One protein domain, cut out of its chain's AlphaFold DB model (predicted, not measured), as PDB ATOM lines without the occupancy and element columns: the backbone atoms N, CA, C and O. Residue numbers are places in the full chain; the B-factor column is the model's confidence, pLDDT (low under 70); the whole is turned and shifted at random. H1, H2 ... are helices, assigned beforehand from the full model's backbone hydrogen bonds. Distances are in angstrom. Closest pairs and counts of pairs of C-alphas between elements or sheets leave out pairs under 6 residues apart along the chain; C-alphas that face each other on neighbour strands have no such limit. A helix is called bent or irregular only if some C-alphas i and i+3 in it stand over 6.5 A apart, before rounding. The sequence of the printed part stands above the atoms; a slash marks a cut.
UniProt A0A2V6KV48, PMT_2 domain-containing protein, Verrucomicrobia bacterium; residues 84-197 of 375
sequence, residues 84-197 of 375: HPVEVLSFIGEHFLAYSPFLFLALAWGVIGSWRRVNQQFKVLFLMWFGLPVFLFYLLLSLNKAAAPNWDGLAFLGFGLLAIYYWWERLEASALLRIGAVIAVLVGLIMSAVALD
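Overview. This is residues 84 to 197 of the 375 residues of the protein "PMT_2 domain-containing protein" of Verrucomicrobia bacterium (UniProt A0A2V6KV48). A flat slab of mostly crossed helices has H2 and H4 crossing in its middle, with H5 on one end of H2 and bent H3 toward the other. The printed part has 114 residues with five named helices, H1 to H5, and no named strand. It is all helix and compact, with radius of gyration of the C-alphas 14.8 A and spans 43 by 41 by 21 A.

Arrangement. H5, residues 175 to 196, touches H2, residues 101 to 117, with residues 184 to 188 alone (closest C-alphas Ala 184 and Phe 102, 5.1 A). H4, residues 155 to 173, touches H2 about perpendicular at 86 degrees (C-alphas Ala 163 and Gly 110, 4.0 A). H3, residues 122 to 141, was assigned as one helix by its hydrogen bonds but is bent, C-alphas 130 and 133 being 6.7 A apart; arm H3a, residues 122 to 130, touches H4 at a steep tilt of 39 degrees, opposite ways (C-alphas Leu 127 and Gly 158, 4.6 A), and arm H3b is residues 133 to 141. H1, residues 85 to 99, and H2 only just touch, only at the corner, with 3 pairs of C-alphas within 8 A. Every O i to N i+4 pair is within hydrogen-bond range in H1, H3a, H3b and H5, against 11 of 13 in H2 and 13 of 15 in H4.

Along the chain. H1 begins at C-alpha 85 (147.094, 18.973, 38.469) and H5, 31.3 A long, ends at C-alpha 196 (126.119, 10.370, 59.210). H4, 28.3 A, is irregular, with C-alphas 166 and 169 7.3 A apart; H2, 25.1 A, only just, with C-alphas 113 and 116 6.9 A apart.

Size, cuts and confidence. The farthest C-alphas, Gln 120 and Asp 197, are 44.3 A apart. The printed part has no cut, the link H3 to H4 is long, and no printed residue is under 70 in pLDDT.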
ATOM      1  N   HIS A  84     150.786  20.058  40.826       91.94
ATOM      2  CA  HIS A  84     150.210  18.722  40.765       91.94
ATOM      3  C   HIS A  84     148.745  18.815  40.306       91.94
ATOM      4  O   HIS A  84     147.837  18.881  41.129       91.94
ATOM      5  N   PRO A  85     148.458  18.800  38.988       91.25
ATOM      6  CA  PRO A  85     147.094  18.973  38.469       91.25
ATOM      7  C   PRO A  85     146.074  17.960  39.009       91.25
ATOM      8  O   PRO A  85     144.890  18.269  39.126       91.25
ATOM      9  N   VAL A  86     146.535  16.758  39.368       94.94
ATOM     10  CA  VAL A  86     145.702  15.722  39.995       94.94
ATOM     11  C   VAL A  86     145.165  16.183  41.353       94.94
ATOM     12  O   VAL A  86     144.017  15.894  41.662       94.94
ATOM     13  N   GLU A  87     145.931  16.956  42.127       94.19
ATOM     14  CA  GLU A  87     145.497  17.487  43.427       94.19
ATOM     15  C   GLU A  87     144.343  18.488  43.279       94.19
ATOM     16  O   GLU A  87     143.424  18.500  44.094       94.19
ATOM     17  N   VAL A  88     144.309  19.255  42.184       93.62
ATOM     18  CA  VAL A  88     143.169  20.129  41.860       93.62
ATOM     19  C   VAL A  88     141.925  19.306  41.533       93.62
ATOM     20  O   VAL A  88     140.828  19.635  41.985       93.62
ATOM     21  N   LEU A  89     142.076  18.223  40.765       95.31
ATOM     22  CA  LEU A  89     140.961  17.318  40.469       95.31
ATOM     23  C   LEU A  89     140.455  16.626  41.736       95.31
ATOM     24  O   LEU A  89     139.243  16.517  41.908       95.31
ATOM     25  N   SER A  90     141.355  16.223  42.634       94.88
ATOM     26  CA  SER A  90     141.007  15.692  43.954       94.88
ATOM     27  C   SER A  90     140.246  16.727  44.778       94.88
ATOM     28  O   SER A  90     139.160  16.424  45.259       94.88
ATOM     29  N   PHE A  91     140.736  17.969  44.855       94.94
ATOM     30  CA  PHE A  91     140.070  19.064  45.564       94.94
ATOM     31  C   PHE A  91     138.639  19.290  45.062       94.94
ATOM     32  O   PHE A  91     137.695  19.319  45.852       94.94
ATOM     33  N   ILE A  92     138.439  19.390  43.745       94.31
ATOM     34  CA  ILE A  92     137.096  19.543  43.169       94.31
ATOM     35  C   ILE A  92     136.256  18.276  43.393       94.31
ATOM     36  O   ILE A  92     135.094  18.374  43.780       94.31
ATOM     37  N   GLY A  93     136.826  17.085  43.206       94.88
ATOM     38  CA  GLY A  93     136.141  15.808  43.421       94.88
ATOM     39  C   GLY A  93     135.648  15.622  44.861       94.88
ATOM     40  O   GLY A  93     134.525  15.162  45.077       94.88
ATOM     41  N   GLU A  94     136.431  16.050  45.849       93.94
ATOM     42  CA  GLU A  94     136.044  16.038  47.263       93.94
ATOM     43  C   GLU A  94     134.830  16.937  47.532       93.94
ATOM     44  O   GLU A  94     133.953  16.561  48.312       93.94
ATOM     45  N   HIS A  95     134.696  18.064  46.826       94.81
ATOM     46  CA  HIS A  95     133.512  18.923  46.914       94.81
ATOM     47  C   HIS A  95     132.252  18.276  46.331       94.81
ATOM     48  O   HIS A  95     131.176  18.402  46.918       94.81
ATOM     49  N   PHE A  96     132.370  17.543  45.218       94.31
ATOM     50  CA  PHE A  96     131.255  16.767  44.659       94.31
ATOM     51  C   PHE A  96     130.733  15.731  45.661       94.31
ATOM     52  O   PHE A  96     129.521  15.542  45.784       94.31
ATOM     53  N   LEU A  97     131.635  15.077  46.397       91.81
ATOM     54  CA  LEU A  97     131.267  14.108  47.429       91.81
ATOM     55  C   LEU A  97     130.683  14.786  48.674       91.81
ATOM     56  O   LEU A  97     129.692  14.297  49.211       91.81
ATOM     57  N   ALA A  98     131.260  15.907  49.110       92.31
ATOM     58  CA  ALA A  98     130.838  16.611  50.319       92.31
ATOM     59  C   ALA A  98     129.472  17.301  50.173       92.31
ATOM     60  O   ALA A  98     128.645  17.212  51.078       92.31
ATOM     61  N   TYR A  99     129.218  17.970  49.044       91.69
ATOM     62  CA  TYR A  99     128.001  18.765  48.833       91.69
ATOM     63  C   TYR A  99     126.893  18.032  48.074       91.69
ATOM     64  O   TYR A  99     125.781  18.547  48.023       91.69
ATOM     65  N   SER A 100     127.160  16.840  47.528       95.38
ATOM     66  CA  SER A 100     126.391  16.166  46.469       95.38
ATOM     67  C   SER A 100     126.691  16.695  45.061       95.38
ATOM     68  O   SER A 100     126.695  17.913  44.856       95.38
ATOM     69  N   PRO A 101     126.848  15.811  44.051       95.50
ATOM     70  CA  PRO A 101     127.157  16.219  42.686       95.50
ATOM     71  C   PRO A 101     126.188  17.245  42.099       95.50
ATOM     72  O   PRO A 101     126.615  18.228  41.499       95.50
ATOM     73  N   PHE A 102     124.882  17.052  42.291       96.38
ATOM     74  CA  PHE A 102     123.876  17.931  41.696       96.38
ATOM     75  C   PHE A 102     123.818  19.296  42.377       96.38
ATOM     76  O   PHE A 102     123.721  20.315  41.696       96.38
ATOM     77  N   LEU A 103     123.917  19.332  43.709       96.38
ATOM     78  CA  LEU A 103     123.919  20.585  44.460       96.38
ATOM     79  C   LEU A 103     125.204  21.373  44.215       96.38
ATOM     80  O   LEU A 103     125.137  22.584  44.022       96.38
ATOM     81  N   PHE A 104     126.355  20.702  44.151       96.69
ATOM     82  CA  PHE A 104     127.618  21.362  43.844       96.69
ATOM     83  C   PHE A 104     127.637  21.926  42.418       96.69
ATOM     84  O   PHE A 104     128.041  23.071  42.225       96.69
ATOM     85  N   LEU A 105     127.125  21.188  41.426       97.06
ATOM     86  CA  LEU A 105     126.968  21.700  40.058       97.06
ATOM     87  C   LEU A 105     126.011  22.895  39.997       97.06
ATOM     88  O   LEU A 105     126.330  23.900  39.360       97.06
ATOM     89  N   ALA A 106     124.862  22.818  40.673       96.69
ATOM     90  CA  ALA A 106     123.922  23.932  40.753       96.69
ATOM     91  C   ALA A 106     124.563  25.155  41.424       96.69
ATOM     92  O   ALA A 106     124.381  26.281  40.955       96.69
ATOM     93  N   LEU A 107     125.353  24.948  42.478       97.38
ATOM     94  CA  LEU A 107     126.092  26.003  43.160       97.38
ATOM     95  C   LEU A 107     127.137  26.637  42.242       97.38
ATOM     96  O   LEU A 107     127.103  27.851  42.040       97.38
ATOM     97  N   ALA A 108     128.008  25.834  41.631       97.00
ATOM     98  CA  ALA A 108     129.039  26.304  40.711       97.00
ATOM     99  C   ALA A 108     128.424  27.095  39.549       97.00
ATOM    100  O   ALA A 108     128.852  28.212  39.252       97.00
ATOM    101  N   TRP A 109     127.356  26.571  38.944       97.56
ATOM    102  CA  TRP A 109     126.646  27.254  37.866       97.56
ATOM    103  C   TRP A 109     125.981  28.552  38.328       97.56
ATOM    104  O   TRP A 109     126.018  29.550  37.613       97.56
ATOM    105  N   GLY A 110     125.401  28.566  39.530       97.00
ATOM    106  CA  GLY A 110     124.791  29.758  40.113       97.00
ATOM    107  C   GLY A 110     125.805  30.870  40.386       97.00
ATOM    108  O   GLY A 110     125.539  32.037  40.090       97.00
ATOM    109  N   VAL A 111     126.994  30.513  40.874       97.12
ATOM    110  CA  VAL A 111     128.113  31.445  41.081       97.12
ATOM    111  C   VAL A 111     128.620  31.984  39.742       97.12
ATOM    112  O   VAL A 111     128.662  33.201  39.552       97.12
ATOM    113  N   ILE A 112     128.929  31.105  38.782       97.19
ATOM    114  CA  ILE A 112     129.418  31.488  37.445       97.19
ATOM    115  C   ILE A 112     128.380  32.354  36.715       97.19
ATOM    116  O   ILE A 112     128.708  33.410  36.174       97.19
ATOM    117  N   GLY A 113     127.106  31.960  36.746       95.94
ATOM    118  CA  GLY A 113     126.003  32.697  36.131       95.94
ATOM    119  C   GLY A 113     125.748  34.065  36.773       95.94
ATOM    120  O   GLY A 113     125.316  35.000  36.093       95.94
ATOM    121  N   SER A 114     126.073  34.220  38.060       96.06
ATOM    122  CA  SER A 114     125.979  35.496  38.780       96.06
ATOM    123  C   SER A 114     127.127  36.460  38.470       96.06
ATOM    124  O   SER A 114     126.997  37.653  38.756       96.06
ATOM    125  N   TRP A 115     128.213  36.004  37.832       95.25
ATOM    126  CA  TRP A 115     129.398  36.824  37.540       95.25
ATOM    127  C   TRP A 115     129.065  38.121  36.795       95.25
ATOM    128  O   TRP A 115     129.513  39.203  37.169       95.25
ATOM    129  N   ARG A 116     128.188  38.047  35.784       92.06
ATOM    130  CA  ARG A 116     127.768  39.220  34.991       92.06
ATOM    131  C   ARG A 116     127.060  40.292  35.830       92.06
ATOM    132  O   ARG A 116     127.083  41.464  35.467       92.06
ATOM    133  N   ARG A 117     126.449  39.902  36.955       92.25
ATOM    134  CA  ARG A 117     125.715  40.796  37.865       92.25
ATOM    135  C   ARG A 117     126.596  41.375  38.977       92.25
ATOM    136  O   ARG A 117     126.143  42.296  39.653       92.25
ATOM    137  N   VAL A 118     127.838  40.903  39.148       92.50
ATOM    138  CA  VAL A 118     128.765  41.352  40.210       92.50
ATOM    139  C   VAL A 118     128.931  42.870  40.195       92.50
ATOM    140  O   VAL A 118     128.741  43.511  41.218       92.50
ATOM    141  N   ASN A 119     129.173  43.479  39.033       90.88
ATOM    142  CA  ASN A 119     129.352  44.935  38.942       90.88
ATOM    143  C   ASN A 119     128.032  45.725  38.873       90.88
ATOM    144  O   ASN A 119     128.044  46.950  38.957       90.88
ATOM    145  N   GLN A 120     126.895  45.041  38.722       92.25
ATOM    146  CA  GLN A 120     125.575  45.664  38.580       92.25
ATOM    147  C   GLN A 120     124.831  45.735  39.917       92.25
ATOM    148  O   GLN A 120     124.110  46.692  40.191       92.25
ATOM    149  N   GLN A 121     125.006  44.725  40.772       94.75
ATOM    150  CA  GLN A 121     124.267  44.578  42.019       94.75
ATOM    151  C   GLN A 121     125.224  44.415  43.196       94.75
ATOM    152  O   GLN A 121     125.960  43.438  43.296       94.75
ATOM    153  N   PHE A 122     125.150  45.335  44.160       95.56
ATOM    154  CA  PHE A 122     126.043  45.305  45.321       95.56
ATOM    155  C   PHE A 122     125.909  44.046  46.174       95.56
ATOM    156  O   PHE A 122     126.915  43.550  46.655       95.56
ATOM    157  N   LYS A 123     124.697  43.502  46.333       95.62
ATOM    158  CA  LYS A 123     124.492  42.251  47.078       95.62
ATOM    159  C   LYS A 123     125.266  41.091  46.437       95.62
ATOM    160  O   LYS A 123     125.907  40.326  47.147       95.62
ATOM    161  N   VAL A 124     125.262  41.011  45.102       96.88
ATOM    162  CA  VAL A 124     126.016  39.998  44.350       96.88
ATOM    163  C   VAL A 124     127.518  40.230  44.491       96.88
ATOM    164  O   VAL A 124     128.246  39.286  44.779       96.88
ATOM    165  N   LEU A 125     127.972  41.482  44.356       97.44
ATOM    166  CA  LEU A 125     129.368  41.865  44.590       97.44
ATOM    167  C   LEU A 125     129.841  41.423  45.974       97.44
ATOM    168  O   LEU A 125     130.859  40.753  46.097       97.44
ATOM    169  N   PHE A 126     129.075  41.776  47.003       97.00
ATOM    170  CA  PHE A 126     129.386  41.482  48.392       97.00
ATOM    171  C   PHE A 126     129.515  39.974  48.628       97.00
ATOM    172  O   PHE A 126     130.558  39.516  49.084       97.00
ATOM    173  N   LEU A 127     128.502  39.188  48.253       97.31
ATOM    174  CA  LEU A 127     128.520  37.736  48.457       97.31
ATOM    175  C   LEU A 127     129.625  37.042  47.645       97.31
ATOM    176  O   LEU A 127     130.259  36.116  48.146       97.31
ATOM    177  N   MET A 128     129.890  37.508  46.418       97.44
ATOM    178  CA  MET A 128     130.948  36.961  45.565       97.44
ATOM    179  C   MET A 128     132.318  37.172  46.202       97.44
ATOM    180  O   MET A 128     133.089  36.228  46.322       97.44
ATOM    181  N   TRP A 129     132.620  38.394  46.644       96.88
ATOM    182  CA  TRP A 129     133.947  38.740  47.154       96.88
ATOM    183  C   TRP A 129     134.188  38.330  48.606       96.88
ATOM    184  O   TRP A 129     135.341  38.312  49.026       96.88
ATOM    185  N   PHE A 130     133.159  37.933  49.355       96.00
ATOM    186  CA  PHE A 130     133.330  37.214  50.624       96.00
ATOM    187  C   PHE A 130     133.549  35.704  50.435       96.00
ATOM    188  O   PHE A 130     134.161  35.075  51.293       96.00
ATOM    189  N   GLY A 131     133.122  35.123  49.307       96.44
ATOM    190  CA  GLY A 131     133.387  33.715  48.991       96.44
ATOM    191  C   GLY A 131     134.686  33.479  48.214       96.44
ATOM    192  O   GLY A 131     135.500  32.623  48.561       96.44
ATOM    193  N   LEU A 132     134.902  34.271  47.166       96.94
ATOM    194  CA  LEU A 132     135.920  34.026  46.148       96.94
ATOM    195  C   LEU A 132     137.364  34.059  46.665       96.94
ATOM    196  O   LEU A 132     138.105  33.151  46.298       96.94
ATOM    197  N   PRO A 133     137.795  35.009  47.517       97.38
ATOM    198  CA  PRO A 133     139.161  35.005  48.040       97.38
ATOM    199  C   PRO A 133     139.480  33.754  48.865       97.38
ATOM    200  O   PRO A 133     140.574  33.210  48.743       97.38
ATOM    201  N   VAL A 134     138.519  33.270  49.662       96.44
ATOM    202  CA  VAL A 134     138.678  32.055  50.476       96.44
ATOM    203  C   VAL A 134     138.783  30.822  49.585       96.44
ATOM    204  O   VAL A 134     139.733  30.053  49.721       96.44
ATOM    205  N   PHE A 135     137.854  30.666  48.641       96.69
ATOM    206  CA  PHE A 135     137.881  29.550  47.696       96.69
ATOM    207  C   PHE A 135     139.154  29.556  46.845       96.69
ATOM    208  O   PHE A 135     139.822  28.535  46.719       96.69
ATOM    209  N   LEU A 136     139.541  30.718  46.306       96.50
ATOM    210  CA  LEU A 136     140.730  30.847  45.468       96.50
ATOM    211  C   LEU A 136     142.009  30.548  46.252       96.50
ATOM    212  O   LEU A 136     142.890  29.881  45.722       96.50
ATOM    213  N   PHE A 137     142.109  30.981  47.511       95.38
ATOM    214  CA  PHE A 137     143.249  30.647  48.364       95.38
ATOM    215  C   PHE A 137     143.438  29.127  48.490       95.38
ATOM    216  O   PHE A 137     144.542  28.626  48.272       95.38
ATOM    217  N   TYR A 138     142.369  28.381  48.780       95.31
ATOM    218  CA  TYR A 138     142.454  26.925  48.921       95.31
ATOM    219  C   TYR A 138     142.567  26.182  47.592       95.31
ATOM    220  O   TYR A 138     143.251  25.161  47.537       95.31
ATOM    221  N   LEU A 139     141.986  26.710  46.515       94.94
ATOM    222  CA  LEU A 139     142.198  26.192  45.166       94.94
ATOM    223  C   LEU A 139     143.670  26.321  44.752       94.94
ATOM    224  O   LEU A 139     144.248  25.366  44.241       94.94
ATOM    225  N   LEU A 140     144.295  27.476  45.013       93.62
ATOM    226  CA  LEU A 140     145.714  27.705  44.732       93.62
ATOM    227  C   LEU A 140     146.616  26.840  45.616       93.62
ATOM    228  O   LEU A 140     147.600  26.296  45.125       93.62
ATOM    229  N   LEU A 141     146.273  26.655  46.894       92.38
ATOM    230  CA  LEU A 141     146.979  25.713  47.769       92.38
ATOM    231  C   LEU A 141     146.869  24.268  47.247       92.38
ATOM    232  O   LEU A 141     147.841  23.513  47.289       92.38
ATOM    233  N   SER A 142     145.713  23.923  46.677       94.12
ATOM    234  CA  SER A 142     145.435  22.615  46.076       94.12
ATOM    235  C   SER A 142     146.148  22.363  44.752       94.12
ATOM    236  O   SER A 142     146.097  21.246  44.252       94.12
ATOM    237  N   LEU A 143     146.869  23.347  44.200       93.06
ATOM    238  CA  LEU A 143     147.846  23.083  43.140       93.06
ATOM    239  C   LEU A 143     149.010  22.228  43.651       93.06
ATOM    240  O   LEU A 143     149.597  21.499  42.863       93.06
ATOM    241  N   ASN A 144     149.332  22.323  44.942       91.88
ATOM    242  CA  ASN A 144     150.414  21.571  45.566       91.88
ATOM    243  C   ASN A 144     149.905  20.317  46.283       91.88
ATOM    244  O   ASN A 144     150.460  19.235  46.118       91.88
ATOM    245  N   LYS A 145     148.852  20.465  47.091       91.06
ATOM    246  CA  LYS A 145     148.244  19.373  47.855       91.06
ATOM    247  C   LYS A 145     146.786  19.690  48.132       91.06
ATOM    248  O   LYS A 145     146.504  20.762  48.671       91.06
ATOM    249  N   ALA A 146     145.888  18.766  47.806       91.56
ATOM    250  CA  ALA A 146     144.454  18.952  47.954       91.56
ATOM    251  C   ALA A 146     144.104  19.395  49.383       91.56
ATOM    252  O   ALA A 146     144.406  18.722  50.376       91.56
ATOM    253  N   ALA A 147     143.485  20.571  49.480       91.25
ATOM    254  CA  ALA A 147     142.906  21.059  50.718       91.25
ATOM    255  C   ALA A 147     141.625  20.277  51.024       91.25
ATOM    256  O   ALA A 147     140.826  20.013  50.132       91.25
ATOM    257  N   ALA A 148     141.390  19.954  52.295       90.38
ATOM    258  CA  ALA A 148     140.159  19.268  52.674       90.38
ATOM    259  C   ALA A 148     138.928  20.175  52.432       90.38
ATOM    260  O   ALA A 148     139.008  21.378  52.694       90.38
ATOM    261  N   PRO A 149     137.760  19.629  52.044       87.81
ATOM    262  CA  PRO A 149     136.585  20.403  51.609       87.81
ATOM    263  C   PRO A 149     135.919  21.217  52.731       87.81
ATOM    264  O   PRO A 149     135.001  22.000  52.509       87.81
ATOM    265  N   ASN A 150     136.341  21.021  53.983       91.25
ATOM    266  CA  ASN A 150     135.906  21.837  55.113       91.25
ATOM    267  C   ASN A 150     136.797  23.075  55.333       91.25
ATOM    268  O   ASN A 150     136.497  23.917  56.188       91.25
ATOM    269  N   TRP A 151     137.929  23.183  54.636       92.00
ATOM    270  CA  TRP A 151     138.877  24.276  54.832       92.00
ATOM    271  C   TRP A 151     138.336  25.585  54.267       92.00
ATOM    272  O   TRP A 151     138.362  26.591  54.984       92.00
ATOM    273  N   ASP A 152     137.741  25.533  53.080       93.56
ATOM    274  CA  ASP A 152     137.102  26.630  52.352       93.56
ATOM    275  C   ASP A 152     135.585  26.719  52.573       93.56
ATOM    276  O   ASP A 152     134.926  27.548  51.954       93.56
ATOM    277  N   GLY A 153     135.023  25.949  53.513       91.75
ATOM    278  CA  GLY A 153     133.584  25.935  53.816       91.75
ATOM    279  C   GLY A 153     132.949  27.319  54.038       91.75
ATOM    280  O   GLY A 153     131.789  27.527  53.694       91.75
ATOM    281  N   LEU A 154     133.713  28.300  54.540       90.88
ATOM    282  CA  LEU A 154     133.248  29.689  54.688       90.88
ATOM    283  C   LEU A 154     132.897  30.346  53.343       90.88
ATOM    284  O   LEU A 154     131.966  31.148  53.282       90.88
ATOM    285  N   ALA A 155     133.582  29.973  52.258       95.44
ATOM    286  CA  ALA A 155     133.300  30.483  50.921       95.44
ATOM    287  C   ALA A 155     131.882  30.128  50.452       95.44
ATOM    288  O   ALA A 155     131.201  30.916  49.788       95.44
ATOM    289  N   PHE A 156     131.418  28.943  50.851       94.88
ATOM    290  CA  PHE A 156     130.148  28.378  50.420       94.88
ATOM    291  C   PHE A 156     128.928  29.027  51.070       94.88
ATOM    292  O   PHE A 156     127.829  28.887  50.537       94.88
ATOM    293  N   LEU A 157     129.096  29.816  52.138       93.50
ATOM    294  CA  LEU A 157     128.012  30.652  52.662       93.50
ATOM    295  C   LEU A 157     127.613  31.725  51.636       93.50
ATOM    296  O   LEU A 157     126.442  31.841  51.270       93.50
ATOM    297  N   GLY A 158     128.595  32.471  51.118       95.56
ATOM    298  CA  GLY A 158     128.370  33.483  50.083       95.56
ATOM    299  C   GLY A 158     127.923  32.862  48.760       95.56
ATOM    300  O   GLY A 158     126.928  33.290  48.170       95.56
ATOM    301  N   PHE A 159     128.610  31.807  48.321       97.25
ATOM    302  CA  PHE A 159     128.276  31.107  47.080       97.25
ATOM    303  C   PHE A 159     126.914  30.415  47.113       97.25
ATOM    304  O   PHE A 159     126.197  30.456  46.116       97.25
ATOM    305  N   GLY A 160     126.518  29.836  48.246       96.44
ATOM    306  CA  GLY A 160     125.202  29.227  48.418       96.44
ATOM    307  C   GLY A 160     124.080  30.253  48.270       96.44
ATOM    308  O   GLY A 160     123.148  30.036  47.499       96.44
ATOM    309  N   LEU A 161     124.204  31.416  48.921       96.69
ATOM    310  CA  LEU A 161     123.229  32.505  48.781       96.69
ATOM    311  C   LEU A 161     123.167  33.052  47.348       96.69
ATOM    312  O   LEU A 161     122.076  33.327  46.844       96.69
ATOM    313  N   LEU A 162     124.312  33.171  46.668       97.00
ATOM    314  CA  LEU A 162     124.356  33.542  45.251       97.00
ATOM    315  C   LEU A 162     123.660  32.516  44.363       97.00
ATOM    316  O   LEU A 162     122.891  32.895  43.481       97.00
ATOM    317  N   ALA A 163     123.912  31.231  44.595       96.94
ATOM    318  CA  ALA A 163     123.284  30.165  43.838       96.94
ATOM    319  C   ALA A 163     121.766  30.172  44.037       96.94
ATOM    320  O   ALA A 163     121.030  30.142  43.052       96.94
ATOM    321  N   ILE A 164     121.289  30.306  45.278       95.62
ATOM    322  CA  ILE A 164     119.856  30.429  45.580       95.62
ATOM    323  C   ILE A 164     119.260  31.624  44.833       95.62
ATOM    324  O   ILE A 164     118.279  31.459  44.111       95.62
ATOM    325  N   TYR A 165     119.879  32.804  44.941       95.44
ATOM    326  CA  TYR A 165     119.414  34.005  44.243       95.44
ATOM    327  C   TYR A 165     119.366  33.819  42.717       95.44
ATOM    328  O   TYR A 165     118.418  34.247  42.064       95.44
ATOM    329  N   TYR A 166     120.368  33.154  42.139       96.12
ATOM    330  CA  TYR A 166     120.434  32.887  40.704       96.12
ATOM    331  C   TYR A 166     119.333  31.930  40.220       96.12
ATOM    332  O   TYR A 166     118.761  32.131  39.140       96.12
ATOM    333  N   TRP A 167     119.058  30.877  40.993       96.88
ATOM    334  CA  TRP A 167     118.102  29.835  40.625       96.88
ATOM    335  C   TRP A 167     116.653  30.190  40.956       96.88
ATOM    336  O   TRP A 167     115.771  29.669  40.282       96.88
ATOM    337  N   TRP A 168     116.399  31.089  41.910       95.56
ATOM    338  CA  TRP A 168     115.057  31.401  42.421       95.56
ATOM    339  C   TRP A 168     114.011  31.643  41.319       95.56
ATOM    340  O   TRP A 168     113.109  30.831  41.130       95.56
ATOM    341  N   GLU A 169     114.191  32.693  40.513       94.31
ATOM    342  CA  GLU A 169     113.261  33.053  39.427       94.31
ATOM    343  C   GLU A 169     113.145  31.941  38.363       94.31
ATOM    344  O   GLU A 169     112.095  31.736  37.758       94.31
ATOM    345  N   ARG A 170     114.225  31.180  38.132       95.69
ATOM    346  CA  ARG A 170     114.261  30.091  37.137       95.69
ATOM    347  C   ARG A 170     113.469  28.871  37.594       95.69
ATOM    348  O   ARG A 170     112.858  28.197  36.768       95.69
ATOM    349  N   LEU A 171     113.499  28.583  38.892       96.25
ATOM    350  CA  LEU A 171     112.741  27.497  39.506       96.25
ATOM    351  C   LEU A 171     111.247  27.825  39.568       96.25
ATOM    352  O   LEU A 171     110.431  26.926  39.374       96.25
ATOM    353  N   GLU A 172     110.888  29.095  39.777       95.00
ATOM    354  CA  GLU A 172     109.496  29.558  39.683       95.00
ATOM    355  C   GLU A 172     108.957  29.450  38.250       95.00
ATOM    356  O   GLU A 172     107.825  29.013  38.044       95.00
ATOM    357  N   ALA A 173     109.781  29.775  37.250       96.31
ATOM    358  CA  ALA A 173     109.379  29.764  35.845       96.31
ATOM    359  C   ALA A 173     109.329  28.366  35.195       96.31
ATOM    360  O   ALA A 173     108.738  28.212  34.127       96.31
ATOM    361  N   SER A 174     109.961  27.341  35.782       97.12
ATOM    362  CA  SER A 174     110.085  26.016  35.157       97.12
ATOM    363  C   SER A 174     109.833  24.868  36.131       97.12
ATOM    364  O   SER A 174     110.647  24.565  37.007       97.12
ATOM    365  N   ALA A 175     108.742  24.134  35.895       96.06
ATOM    366  CA  ALA A 175     108.422  22.921  36.647       96.06
ATOM    367  C   ALA A 175     109.519  21.846  36.528       96.06
ATOM    368  O   ALA A 175     109.785  21.145  37.502       96.06
ATOM    369  N   LEU A 176     110.189  21.748  35.372       97.06
ATOM    370  CA  LEU A 176     111.280  20.796  35.156       97.06
ATOM    371  C   LEU A 176     112.492  21.124  36.036       97.06
ATOM    372  O   LEU A 176     113.025  20.233  36.696       97.06
ATOM    373  N   LEU A 177     112.900  22.398  36.097       96.56
ATOM    374  CA  LEU A 177     113.995  22.822  36.974       96.56
ATOM    375  C   LEU A 177     113.638  22.612  38.447       96.56
ATOM    376  O   LEU A 177     114.490  22.188  39.225       96.56
ATOM    377  N   ARG A 178     112.375  22.834  38.827       96.88
ATOM    378  CA  ARG A 178     111.887  22.557  40.184       96.88
ATOM    379  C   ARG A 178     111.974  21.074  40.542       96.88
ATOM    380  O   ARG A 178     112.447  20.751  41.627       96.88
ATOM    381  N   ILE A 179     111.569  20.177  39.642       97.00
ATOM    382  CA  ILE A 179     111.729  18.725  39.836       97.00
ATOM    383  C   ILE A 179     113.216  18.378  39.974       97.00
ATOM    384  O   ILE A 179     113.591  17.672  40.907       97.00
ATOM    385  N   GLY A 180     114.072  18.928  39.108       97.06
ATOM    386  CA  GLY A 180     115.523  18.745  39.189       97.06
ATOM    387  C   GLY A 180     116.117  19.211  40.524       97.06
ATOM    388  O   GLY A 180     116.923  18.497  41.115       97.06
ATOM    389  N   ALA A 181     115.677  20.360  41.044       96.69
ATOM    390  CA  ALA A 181     116.105  20.866  42.347       96.69
ATOM    391  C   ALA A 181     115.649  19.963  43.501       96.69
ATOM    392  O   ALA A 181     116.441  19.681  44.399       96.69
ATOM    393  N   VAL A 182     114.411  19.455  43.460       97.31
ATOM    394  CA  VAL A 182     113.921  18.480  44.449       97.31
ATOM    395  C   VAL A 182     114.771  17.211  44.411       97.31
ATOM    396  O   VAL A 182     115.214  16.757  45.461       97.31
ATOM    397  N   ILE A 183     115.069  16.675  43.223       97.38
ATOM    398  CA  ILE A 183     115.953  15.508  43.074       97.38
ATOM    399  C   ILE A 183     117.343  15.808  43.649       97.38
ATOM    400  O   ILE A 183     117.863  15.002  44.418       97.38
ATOM    401  N   ALA A 184     117.933  16.963  43.335       97.00
ATOM    402  CA  ALA A 184     119.248  17.350  43.844       97.00
ATOM    403  C   ALA A 184     119.282  17.409  45.380       97.00
ATOM    404  O   ALA A 184     120.199  16.865  45.999       97.00
ATOM    405  N   VAL A 185     118.260  18.009  45.999       96.94
ATOM    406  CA  VAL A 185     118.121  18.070  47.461       96.94
ATOM    407  C   VAL A 185     117.916  16.676  48.051       96.94
ATOM    408  O   VAL A 185     118.590  16.332  49.017       96.94
ATOM    409  N   LEU A 186     117.045  15.847  47.468       97.88
ATOM    410  CA  LEU A 186     116.805  14.481  47.941       97.88
ATOM    411  C   LEU A 186     118.073  13.625  47.875       97.88
ATOM    412  O   LEU A 186     118.391  12.938  48.842       97.88
ATOM    413  N   VAL A 187     118.832  13.702  46.780       97.25
ATOM    414  CA  VAL A 187     120.120  13.005  46.650       97.25
ATOM    415  C   VAL A 187     121.102  13.498  47.711       97.25
ATOM    416  O   VAL A 187     121.729  12.677  48.378       97.25
ATOM    417  N   GLY A 188     121.203  14.812  47.929       96.69
ATOM    418  CA  GLY A 188     122.049  15.377  48.984       96.69
ATOM    419  C   GLY A 188     121.650  14.930  50.393       96.69
ATOM    420  O   GLY A 188     122.517  14.575  51.193       96.69
ATOM    421  N   LEU A 189     120.350  14.868  50.689       96.38
ATOM    422  CA  LEU A 189     119.831  14.376  51.967       96.38
ATOM    423  C   LEU A 189     120.125  12.886  52.166       96.38
ATOM    424  O   LEU A 189     120.571  12.500  53.244       96.38
ATOM    425  N   ILE A 190     119.940  12.057  51.134       95.12
ATOM    426  CA  ILE A 190     120.263  10.623  51.183       95.12
ATOM    427  C   ILE A 190     121.765  10.422  51.409       95.12
ATOM    428  O   ILE A 190     122.152   9.664  52.297       95.12
ATOM    429  N   MET A 191     122.614  11.132  50.659       94.62
ATOM    430  CA  MET A 191     124.068  11.094  50.849       94.62
ATOM    431  C   MET A 191     124.457  11.507  52.272       94.62
ATOM    432  O   MET A 191     125.262  10.828  52.903       94.62
ATOM    433  N   SER A 192     123.849  12.573  52.800       93.62
ATOM    434  CA  SER A 192     124.102  13.056  54.162       93.62
ATOM    435  C   SER A 192     123.668  12.040  55.219       93.62
ATOM    436  O   SER A 192     124.422  11.772  56.150       93.62
ATOM    437  N   ALA A 193     122.491  11.427  55.065       93.12
ATOM    438  CA  ALA A 193     122.004  10.391  55.974       93.12
ATOM    439  C   ALA A 193     122.952   9.181  56.005       93.12
ATOM    440  O   ALA A 193     123.322   8.716  57.081       93.12
ATOM    441  N   VAL A 194     123.411   8.725  54.835       91.81
ATOM    442  CA  VAL A 194     124.387   7.632  54.709       91.81
ATOM    443  C   VAL A 194     125.749   8.004  55.305       91.81
ATOM    444  O   VAL A 194     126.379   7.170  55.952       91.81
ATOM    445  N   ALA A 195     126.212   9.239  55.108       89.31
ATOM    446  CA  ALA A 195     127.485   9.708  55.656       89.31
ATOM    447  C   ALA A 195     127.455   9.836  57.190       89.31
ATOM    448  O   ALA A 195     128.448   9.522  57.849       89.31
ATOM    449  N   LEU A 196     126.324  10.269  57.761       88.69
ATOM    450  CA  LEU A 196     126.119  10.370  59.210       88.69
ATOM    451  C   LEU A 196     125.939   8.996  59.870       88.69
ATOM    452  O   LEU A 196     126.410   8.783  60.992       88.69
ATOM    453  N   ASP A 197     125.289   8.057  59.178       89.00
ATOM    454  CA  ASP A 197     125.116   6.690  59.653       89.00
ATOM    455  C   ASP A 197     125.388   5.638  58.573       89.00
ATOM    456  O   ASP A 197     124.501   5.145  57.872       89.00
TER     457      ASP A 197